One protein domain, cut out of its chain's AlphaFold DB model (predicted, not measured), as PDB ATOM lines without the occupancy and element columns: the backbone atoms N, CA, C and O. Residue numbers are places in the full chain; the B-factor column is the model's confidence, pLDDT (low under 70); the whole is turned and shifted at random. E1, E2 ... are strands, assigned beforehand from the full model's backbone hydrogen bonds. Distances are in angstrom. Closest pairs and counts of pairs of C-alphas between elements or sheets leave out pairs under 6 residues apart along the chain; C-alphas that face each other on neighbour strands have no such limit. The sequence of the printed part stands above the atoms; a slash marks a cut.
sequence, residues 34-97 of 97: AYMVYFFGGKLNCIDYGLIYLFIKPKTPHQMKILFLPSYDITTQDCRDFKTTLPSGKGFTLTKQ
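Overview. This is residues 34 to 97 of the 97 residues of an uncharacterized protein of Bergeyella cardium (UniProt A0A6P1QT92). One narrow, strongly twisted sheet of four antiparallel strands forms the body, with no named helix on it, and a long loop, residues 71 to 91, runs out past the end of E3 and folds back to the edge strand E4. The link from E1 to E2 reaches out at the same end as that loop, the link from E2 to E3 lies at the other end, and these links draw out the long axis. The printed part has 64 residues, of which 26, under half, are in the four named strands E1, E2, E3 and E4, which stand in that order both along the chain and across the sheet; the class is all strand. The whole is only just loose, close to compact, with a radius of gyration of the C-alphas of 13.3 A and spans of 44 by 21 by 17 A.

Arrangement. The inner strands of the sheet are E2, residues 49 to 56, and E3, residues 63 to 70, an antiparallel hairpin at 157 degrees between directions. The C-alphas of Ile 52 and Phe 68 face each other at 4.6 A, and N 55 and O 65 are within hydrogen-bond range at 2.8 A. On one side of E2 is the edge strand E1, residues 35 to 40, antiparallel to it at 149 degrees and also forming a hairpin with it; N 37 and O 52 are within range at 2.8 A. The other edge strand, E4, residues 92 to 95, is antiparallel to E3 at 144 degrees, again a hairpin. Its N 94 and O 64 are within range at 2.8 A, and the C-alphas of Lys 65 and Thr 93 face each other at 4.4 A. The four strands form a meander, each the antiparallel neighbour of the one before. E4 is apart from E1 and E2. From edge to edge the strands' lines turn by 80 degrees, and the way across the sheet turns by 49 degrees.

Along the chain. E1 begins at C-alpha 35, (1.361, 3.012, 38.753), and is 16.0 A long from first to last C-alpha. E2 is 21.7 A long and E3 22.3 A, ending at C-alpha 70, (-3.185, 10.768, 51.818). E4 is 10.1 A long and ends at C-alpha 95, (-12.982, 8.699, 31.761).

Size, cuts and confidence. The two C-alphas farthest apart, those of Lys 59 and Asp 78, are 43.8 A apart, and the outline is a rod. The printed part has no cut and ends at Gln 97, the chain's last residue. The link from E3 to E4, 21 residues, is long; those from E1 to E2 and from E2 to E3 are short. The mean pLDDT of the printed part is 84.0, and residues 72 to 75 are under 70.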
ATOM      1  N   ALA A  34      -0.647  -1.449  38.849       87.19
ATOM      2  CA  ALA A  34      -0.881  -0.039  39.095       87.19
ATOM      3  C   ALA A  34       0.416   0.757  38.964       87.19
ATOM      4  O   ALA A  34       1.495   0.235  39.237       87.19
ATOM      5  N   TYR A  35       0.291   2.032  38.618       87.81
ATOM      6  CA  TYR A  35       1.361   3.012  38.753       87.81
ATOM      7  C   TYR A  35       1.213   3.709  40.100       87.81
ATOM      8  O   TYR A  35       0.114   4.143  40.437       87.81
ATOM      9  N   MET A  36       2.304   3.820  40.853       90.00
ATOM     10  CA  MET A  36       2.344   4.585  42.097       90.00
ATOM     11  C   MET A  36       2.971   5.949  41.823       90.00
ATOM     12  O   MET A  36       4.045   6.028  41.228       90.00
ATOM     13  N   VAL A  37       2.301   7.014  42.251       90.50
ATOM     14  CA  VAL A  37       2.723   8.397  42.017       90.50
ATOM     15  C   VAL A  37       2.651   9.167  43.329       90.50
ATOM     16  O   VAL A  37       1.683   9.028  44.077       90.50
ATOM     17  N   TYR A  38       3.659   9.994  43.600       91.62
ATOM     18  CA  TYR A  38       3.588  10.967  44.686       91.62
ATOM     19  C   TYR A  38       2.719  12.148  44.268       91.62
ATOM     20  O   TYR A  38       2.929  12.746  43.213       91.62
ATOM     21  N   PHE A  39       1.753  12.488  45.109       90.19
ATOM     22  CA  PHE A  39       0.866  13.619  44.914       90.19
ATOM     23  C   PHE A  39       1.147  14.706  45.937       90.19
ATOM     24  O   PHE A  39       1.262  14.426  47.129       90.19
ATOM     25  N   PHE A  40       1.206  15.939  45.445       88.81
ATOM     26  CA  PHE A  40       1.333  17.165  46.216       88.81
ATOM     27  C   PHE A  40       0.260  18.125  45.705       88.81
ATOM     28  O   PHE A  40       0.340  18.618  44.580       88.81
ATOM     29  N   GLY A  41      -0.781  18.311  46.500       84.75
ATOM     30  CA  GLY A  41      -1.908  19.178  46.203       84.75
ATOM     31  C   GLY A  41      -1.687  20.615  46.664       84.75
ATOM     32  O   GLY A  41      -0.579  21.028  47.011       84.75
ATOM     33  N   GLY A  42      -2.763  21.401  46.656       78.12
ATOM     34  CA  GLY A  42      -2.692  22.852  46.837       78.12
ATOM     35  C   GLY A  42      -2.426  23.303  48.275       78.12
ATOM     36  O   GLY A  42      -2.010  24.442  48.488       78.12
ATOM     37  N   LYS A  43      -2.661  22.439  49.273       80.12
ATOM     38  CA  LYS A  43      -2.539  22.793  50.698       80.12
ATOM     39  C   LYS A  43      -1.847  21.686  51.499       80.12
ATOM     40  O   LYS A  43      -2.474  20.972  52.275       80.12
ATOM     41  N   LEU A  44      -0.528  21.570  51.326       70.38
ATOM     42  CA  LEU A  44       0.310  20.505  51.906       70.38
ATOM     43  C   LEU A  44       0.146  20.330  53.424       70.38
ATOM     44  O   LEU A  44       0.048  19.213  53.912       70.38
ATOM     45  N   ASN A  45       0.015  21.434  54.156       79.12
ATOM     46  CA  ASN A  45      -0.179  21.451  55.610       79.12
ATOM     47  C   ASN A  45      -1.572  20.971  56.074       79.12
ATOM     48  O   ASN A  45      -1.868  21.017  57.268       79.12
ATOM     49  N   CYS A  46      -2.443  20.579  55.140       82.56
ATOM     50  CA  CYS A  46      -3.771  20.023  55.381       82.56
ATOM     51  C   CYS A  46      -3.929  18.641  54.737       82.56
ATOM     52  O   CYS A  46      -4.975  18.371  54.160       82.56
ATOM     53  N   ILE A  47      -2.900  17.783  54.806       80.75
ATOM     54  CA  ILE A  47      -2.935  16.385  54.326       80.75
ATOM     55  C   ILE A  47      -3.317  16.224  52.841       80.75
ATOM     56  O   ILE A  47      -3.779  15.169  52.409       80.75
ATOM     57  N   ASP A  48      -3.087  17.261  52.025       86.56
ATOM     58  CA  ASP A  48      -3.312  17.229  50.573       86.56
ATOM     59  C   ASP A  48      -2.102  16.670  49.823       86.56
ATOM     60  O   ASP A  48      -1.684  17.189  48.795       86.56
ATOM     61  N   TYR A  49      -1.469  15.649  50.381       88.06
ATOM     62  CA  TYR A  49      -0.314  14.994  49.791       88.06
ATOM     63  C   TYR A  49      -0.321  13.518  50.173       88.06
ATOM     64  O   TYR A  49      -0.911  13.123  51.179       88.06
ATOM     65  N   GLY A  50       0.305  12.676  49.359       89.69
ATOM     66  CA  GLY A  50       0.338  11.241  49.614       89.69
ATOM     67  C   GLY A  50       0.607  10.424  48.364       89.69
ATOM     68  O   GLY A  50       1.229  10.900  47.414       89.69
ATOM     69  N   LEU A  51       0.132   9.183  48.371       92.00
ATOM     70  CA  LEU A  51       0.311   8.251  47.264       92.00
ATOM     71  C   LEU A  51      -0.970   8.135  46.446       92.00
ATOM     72  O   LEU A  51      -2.058   7.917  46.980       92.00
ATOM     73  N   ILE A  52      -0.819   8.218  45.130       92.31
ATOM     74  CA  ILE A  52      -1.858   7.865  44.173       92.31
ATOM     75  C   ILE A  52      -1.484   6.550  43.500       92.31
ATOM     76  O   ILE A  52      -0.388   6.409  42.961       92.31
ATOM     77  N   TYR A  53      -2.436   5.621  43.457       92.75
ATOM     78  CA  TYR A  53      -2.370   4.439  42.607       92.75
ATOM     79  C   TYR A  53      -3.274   4.611  41.391       92.75
ATOM     80  O   TYR A  53      -4.488   4.786  41.530       92.75
ATOM     81  N   LEU A  54      -2.681   4.530  40.203       91.62
ATOM     82  CA  LEU A  54      -3.373   4.589  38.920       91.62
ATOM     83  C   LEU A  54      -3.485   3.182  38.340       91.62
ATOM     84  O   LEU A  54      -2.478   2.523  38.081       91.62
ATOM     85  N   PHE A  55      -4.705   2.732  38.092       90.56
ATOM     86  CA  PHE A  55      -4.996   1.434  37.501       90.56
ATOM     87  C   PHE A  55      -5.542   1.647  36.091       90.56
ATOM     88  O   PHE A  55      -6.649   2.165  35.913       90.56
ATOM     89  N   ILE A  56      -4.774   1.215  35.094       86.75
ATOM     90  CA  ILE A  56      -5.145   1.288  33.678       86.75
ATOM     91  C   ILE A  56      -5.304  -0.140  33.170       86.75
ATOM     92  O   ILE A  56      -4.408  -0.969  33.332       86.75
ATOM     93  N   LYS A  57      -6.457  -0.449  32.573       84.56
ATOM     94  CA  LYS A  57      -6.712  -1.769  31.983       84.56
ATOM     95  C   LYS A  57      -6.548  -1.693  30.466       84.56
ATOM     96  O   LYS A  57      -7.193  -0.841  29.857       84.56
ATOM     97  N   PRO A  58      -5.822  -2.633  29.830       79.44
ATOM     98  CA  PRO A  58      -5.674  -2.654  28.372       79.44
ATOM     99  C   PRO A  58      -7.008  -2.693  27.617       79.44
ATOM    100  O   PRO A  58      -7.134  -2.108  26.552       79.44
ATOM    101  N   LYS A  59      -8.028  -3.350  28.192       84.88
ATOM    102  CA  LYS A  59      -9.372  -3.461  27.601       84.88
ATOM    103  C   LYS A  59     -10.161  -2.144  27.598       84.88
ATOM    104  O   LYS A  59     -11.109  -2.017  26.835       84.88
ATOM    105  N   THR A  60      -9.808  -1.188  28.457       85.56
ATOM    106  CA  THR A  60     -10.509   0.098  28.609       85.56
ATOM    107  C   THR A  60      -9.484   1.226  28.765       85.56
ATOM    108  O   THR A  60      -9.412   1.844  29.827       85.56
ATOM    109  N   PRO A  61      -8.660   1.505  27.739       83.00
ATOM    110  CA  PRO A  61      -7.515   2.416  27.858       83.00
ATOM    111  C   PRO A  61      -7.921   3.886  28.057       83.00
ATOM    112  O   PRO A  61      -7.107   4.706  28.461       83.00
ATOM    113  N   HIS A  62      -9.186   4.219  27.788       87.12
ATOM    114  CA  HIS A  62      -9.782   5.535  28.018       87.12
ATOM    115  C   HIS A  62     -10.322   5.712  29.450       87.12
ATOM    116  O   HIS A  62     -10.794   6.797  29.791       87.12
ATOM    117  N   GLN A  63     -10.265   4.663  30.279       88.56
ATOM    118  CA  GLN A  63     -10.675   4.691  31.680       88.56
ATOM    119  C   GLN A  63      -9.484   4.415  32.593       88.56
ATOM    120  O   GLN A  63      -8.697   3.491  32.371       88.56
ATOM    121  N   MET A  64      -9.400   5.186  33.669       91.62
ATOM    122  CA  MET A  64      -8.392   5.025  34.705       91.62
ATOM    123  C   MET A  64      -9.079   4.986  36.062       91.62
ATOM    124  O   MET A  64      -9.824   5.902  36.403       91.62
ATOM    125  N   LYS A  65      -8.817   3.945  36.854       92.81
ATOM    126  CA  LYS A  65      -9.216   3.939  38.264       92.81
ATOM    127  C   LYS A  65      -8.094   4.549  39.095       92.81
ATOM    128  O   LYS A  65      -6.929   4.226  38.886       92.81
ATOM    129  N   ILE A  66      -8.455   5.407  40.033       92.38
ATOM    130  CA  ILE A  66      -7.536   6.129  40.905       92.38
ATOM    131  C   ILE A  66      -7.867   5.770  42.348       92.38
ATOM    132  O   ILE A  66      -9.039   5.748  42.719       92.38
ATOM    133  N   LEU A  67      -6.849   5.477  43.156       93.31
ATOM    134  CA  LEU A  67      -6.947   5.367  44.610       93.31
ATOM    135  C   LEU A  67      -5.959   6.350  45.232       93.31
ATOM    136  O   LEU A  67      -4.759   6.232  44.995       93.31
ATOM    137  N   PHE A  68      -6.464   7.288  46.027       90.94
ATOM    138  CA  PHE A  68      -5.639   8.235  46.764       90.94
ATOM    139  C   PHE A  68      -5.556   7.842  48.240       90.94
ATOM    140  O   PHE A  68      -6.578   7.691  48.920       90.94
ATOM    141  N   LEU A  69      -4.321   7.674  48.711       90.25
ATOM    142  CA  LEU A  69      -3.964   7.421  50.099       90.25
ATOM    143  C   LEU A  69      -3.190   8.645  50.612       90.25
ATOM    144  O   LEU A  69      -1.979   8.733  50.379       90.25
ATOM    145  N   PRO A  70      -3.870   9.618  51.245       86.81
ATOM    146  CA  PRO A  70      -3.185  10.768  51.818       86.81
ATOM    147  C   PRO A  70      -2.266  10.324  52.960       86.81
ATOM    148  O   PRO A  70      -2.545   9.352  53.666       86.81
ATOM    149  N   SER A  71      -1.167  11.046  53.139       84.50
ATOM    150  CA  SER A  71      -0.333  10.924  54.331       84.50
ATOM    151  C   SER A  71      -0.987  11.739  55.445       84.50
ATOM    152  O   SER A  71      -1.155  12.949  55.325       84.50
ATOM    153  N   TYR A  72      -1.416  11.056  56.506       69.00
ATOM    154  CA  TYR A  72      -2.211  11.648  57.587       69.00
ATOM    155  C   TYR A  72      -1.371  12.291  58.702       69.00
ATOM    156  O   TYR A  72      -1.938  12.847  59.637       69.00
ATOM    157  N   ASP A  73      -0.041  12.228  58.620       62.62
ATOM    158  CA  ASP A  73       0.831  12.513  59.766       62.62
ATOM    159  C   ASP A  73       1.089  14.007  60.022       62.62
ATOM    160  O   ASP A  73       1.698  14.353  61.032       62.62
ATOM    161  N   ILE A  74       0.661  14.917  59.134       59.44
ATOM    162  CA  ILE A  74       1.016  16.339  59.243       59.44
ATOM    163  C   ILE A  74      -0.181  17.242  58.916       59.44
ATOM    164  O   ILE A  74      -0.429  17.600  57.764       59.44
ATOM    165  N   THR A  75      -0.888  17.682  59.959       63.75
ATOM    166  CA  THR A  75      -1.669  18.929  59.928       63.75
ATOM    167  C   THR A  75      -0.944  19.981  60.757       63.75
ATOM    168  O   THR A  75      -0.893  19.878  61.981       63.75
ATOM    169  N   THR A  76      -0.373  20.994  60.110       71.81
ATOM    170  CA  THR A  76       0.427  22.046  60.779       71.81
ATOM    171  C   THR A  76      -0.280  23.400  60.830       71.81
ATOM    172  O   THR A  76       0.302  24.383  61.280       71.81
ATOM    173  N   GLN A  77      -1.536  23.474  60.377       76.69
ATOM    174  CA  GLN A  77      -2.331  24.705  60.327       76.69
ATOM    175  C   GLN A  77      -3.840  24.422  60.447       76.69
ATOM    176  O   GLN A  77      -4.254  23.265  60.489       76.69
ATOM    177  N   ASP A  78      -4.670  25.473  60.445       83.06
ATOM    178  CA  ASP A  78      -6.129  25.311  60.417       83.06
ATOM    179  C   ASP A  78      -6.619  24.782  59.050       83.06
ATOM    180  O   ASP A  78      -6.334  25.334  57.973       83.06
ATOM    181  N   CYS A  79      -7.360  23.678  59.114       83.31
ATOM    182  CA  CYS A  79      -7.863  22.912  57.980       83.31
ATOM    183  C   CYS A  79      -9.365  22.600  58.098       83.31
ATOM    184  O   CYS A  79      -9.838  21.719  57.387       83.31
ATOM    185  N   ARG A  80     -10.122  23.295  58.964       82.12
ATOM    186  CA  ARG A  80     -11.546  22.992  59.234       82.12
ATOM    187  C   ARG A  80     -12.436  22.913  57.988       82.12
ATOM    188  O   ARG A  80     -13.267  22.018  57.906       82.12
ATOM    189  N   ASP A  81     -12.207  23.787  57.012       84.06
ATOM    190  CA  ASP A  81     -12.980  23.834  55.760       84.06
ATOM    191  C   ASP A  81     -12.243  23.210  54.570       84.06
ATOM    192  O   ASP A  81     -12.684  23.289  53.420       84.06
ATOM    193  N   PHE A  82     -11.078  22.614  54.822       84.25
ATOM    194  CA  PHE A  82     -10.271  22.042  53.764       84.25
ATOM    195  C   PHE A  82     -10.845  20.698  53.304       84.25
ATOM    196  O   PHE A  82     -11.172  19.825  54.105       84.25
ATOM    197  N   LYS A  83     -10.908  20.517  51.983       80.06
ATOM    198  CA  LYS A  83     -11.185  19.234  51.338       80.06
ATOM    199  C   LYS A  83      -9.987  18.866  50.484       80.06
ATOM    200  O   LYS A  83      -9.482  19.712  49.751       80.06
ATOM    201  N   THR A  84      -9.569  17.609  50.563       80.81
ATOM    202  CA  THR A  84      -8.489  17.088  49.727       80.81
ATOM    203  C   THR A  84      -8.820  17.272  48.250       80.81
ATOM    204  O   THR A  84      -9.973  17.115  47.836       80.81
ATOM    205  N   THR A  85      -7.800  17.574  47.446       87.44
ATOM    206  CA  THR A  85      -7.935  17.723  45.989       87.44
ATOM    207  C   THR A  85      -8.509  16.448  45.367       87.44
ATOM    208  O   THR A  85      -9.300  16.498  44.425       87.44
ATOM    209  N   LEU A  86      -8.135  15.294  45.923       86.69
ATOM    210  CA  LEU A  86      -8.637  13.987  45.523       86.69
ATOM    211  C   LEU A  86      -9.454  13.342  46.650       86.69
ATOM    212  O   LEU A  86      -9.037  13.403  47.809       86.69
ATOM    213  N   PRO A  87     -10.574  12.665  46.341       85.69
ATOM    214  CA  PRO A  87     -11.307  11.872  47.322       85.69
ATOM    215  C   PRO A  87     -10.410  10.798  47.953       85.69
ATOM    216  O   PRO A  87      -9.820   9.980  47.244       85.69
ATOM    217  N   SER A  88     -10.312  10.786  49.282       81.44
ATOM    218  CA  SER A  88      -9.496   9.818  50.018       81.44
ATOM    219  C   SER A  88     -10.230   8.491  50.237       81.44
ATOM    220  O   SER A  88     -11.458   8.435  50.350       81.44
ATOM    221  N   GLY A  89      -9.473   7.390  50.282       71.56
ATOM    222  CA  GLY A  89      -9.943   6.082  50.771       71.56
ATOM    223  C   GLY A  89     -10.973   5.344  49.903       71.56
ATOM    224  O   GLY A  89     -11.209   4.156  50.121       71.56
ATOM    225  N   LYS A  90     -11.561   5.988  48.890       78.94
ATOM    226  CA  LYS A  90     -12.457   5.359  47.912       78.94
ATOM    227  C   LYS A  90     -11.891   5.527  46.514       78.94
ATOM    228  O   LYS A  90     -11.606   6.635  46.076       78.94
ATOM    229  N   GLY A  91     -11.742   4.410  45.807       82.94
ATOM    230  CA  GLY A  91     -11.303   4.454  44.420       82.94
ATOM    231  C   GLY A  91     -12.385   5.039  43.512       82.94
ATOM    232  O   GLY A  91     -13.544   4.644  43.624       82.94
ATOM    233  N   PHE A  92     -12.006   5.923  42.594       87.94
ATOM    234  CA  PHE A  92     -12.905   6.532  41.607       87.94
ATOM    235  C   PHE A  92     -12.367   6.338  40.186       87.94
ATOM    236  O   PHE A  92     -11.186   6.050  39.998       87.94
ATOM    237  N   THR A  93     -13.238   6.446  39.184       90.69
ATOM    238  CA  THR A  93     -12.882   6.237  37.774       90.69
ATOM    239  C   THR A  93     -12.908   7.565  37.035       90.69
ATOM    240  O   THR A  93     -13.927   8.249  37.037       90.69
ATOM    241  N   LEU A  94     -11.807   7.903  36.369       88.12
ATOM    242  CA  LEU A  94     -11.765   8.967  35.374       88.12
ATOM    243  C   LEU A  94     -11.967   8.368  33.984       88.12
ATOM    244  O   LEU A  94     -11.394   7.325  33.661       88.12
ATOM    245  N   THR A  95     -12.768   9.044  33.167       89.75
ATOM    246  CA  THR A  95     -12.982   8.699  31.761       89.75
ATOM    247  C   THR A  95     -12.533   9.877  30.915       89.75
ATOM    248  O   THR A  95     -12.957  11.004  31.170       89.75
ATOM    249  N   LYS A  96     -11.660   9.628  29.938       84.50
ATOM    250  CA  LYS A  96     -11.266  10.650  28.967       84.50
ATOM    251  C   LYS A  96     -12.486  11.007  28.104       84.50
ATOM    252  O   LYS A  96     -13.066  10.100  27.509       84.50
ATOM    253  N   GLN A  97     -12.864  12.286  28.089       72.44
ATOM    254  CA  GLN A  97     -13.869  12.843  27.176       72.44
ATOM    255  C   GLN A  97     -13.252  13.158  25.813       72.44
ATOM    256  O   GLN A  97     -12.036  13.469  25.776       72.44
TER     257      GLN A  97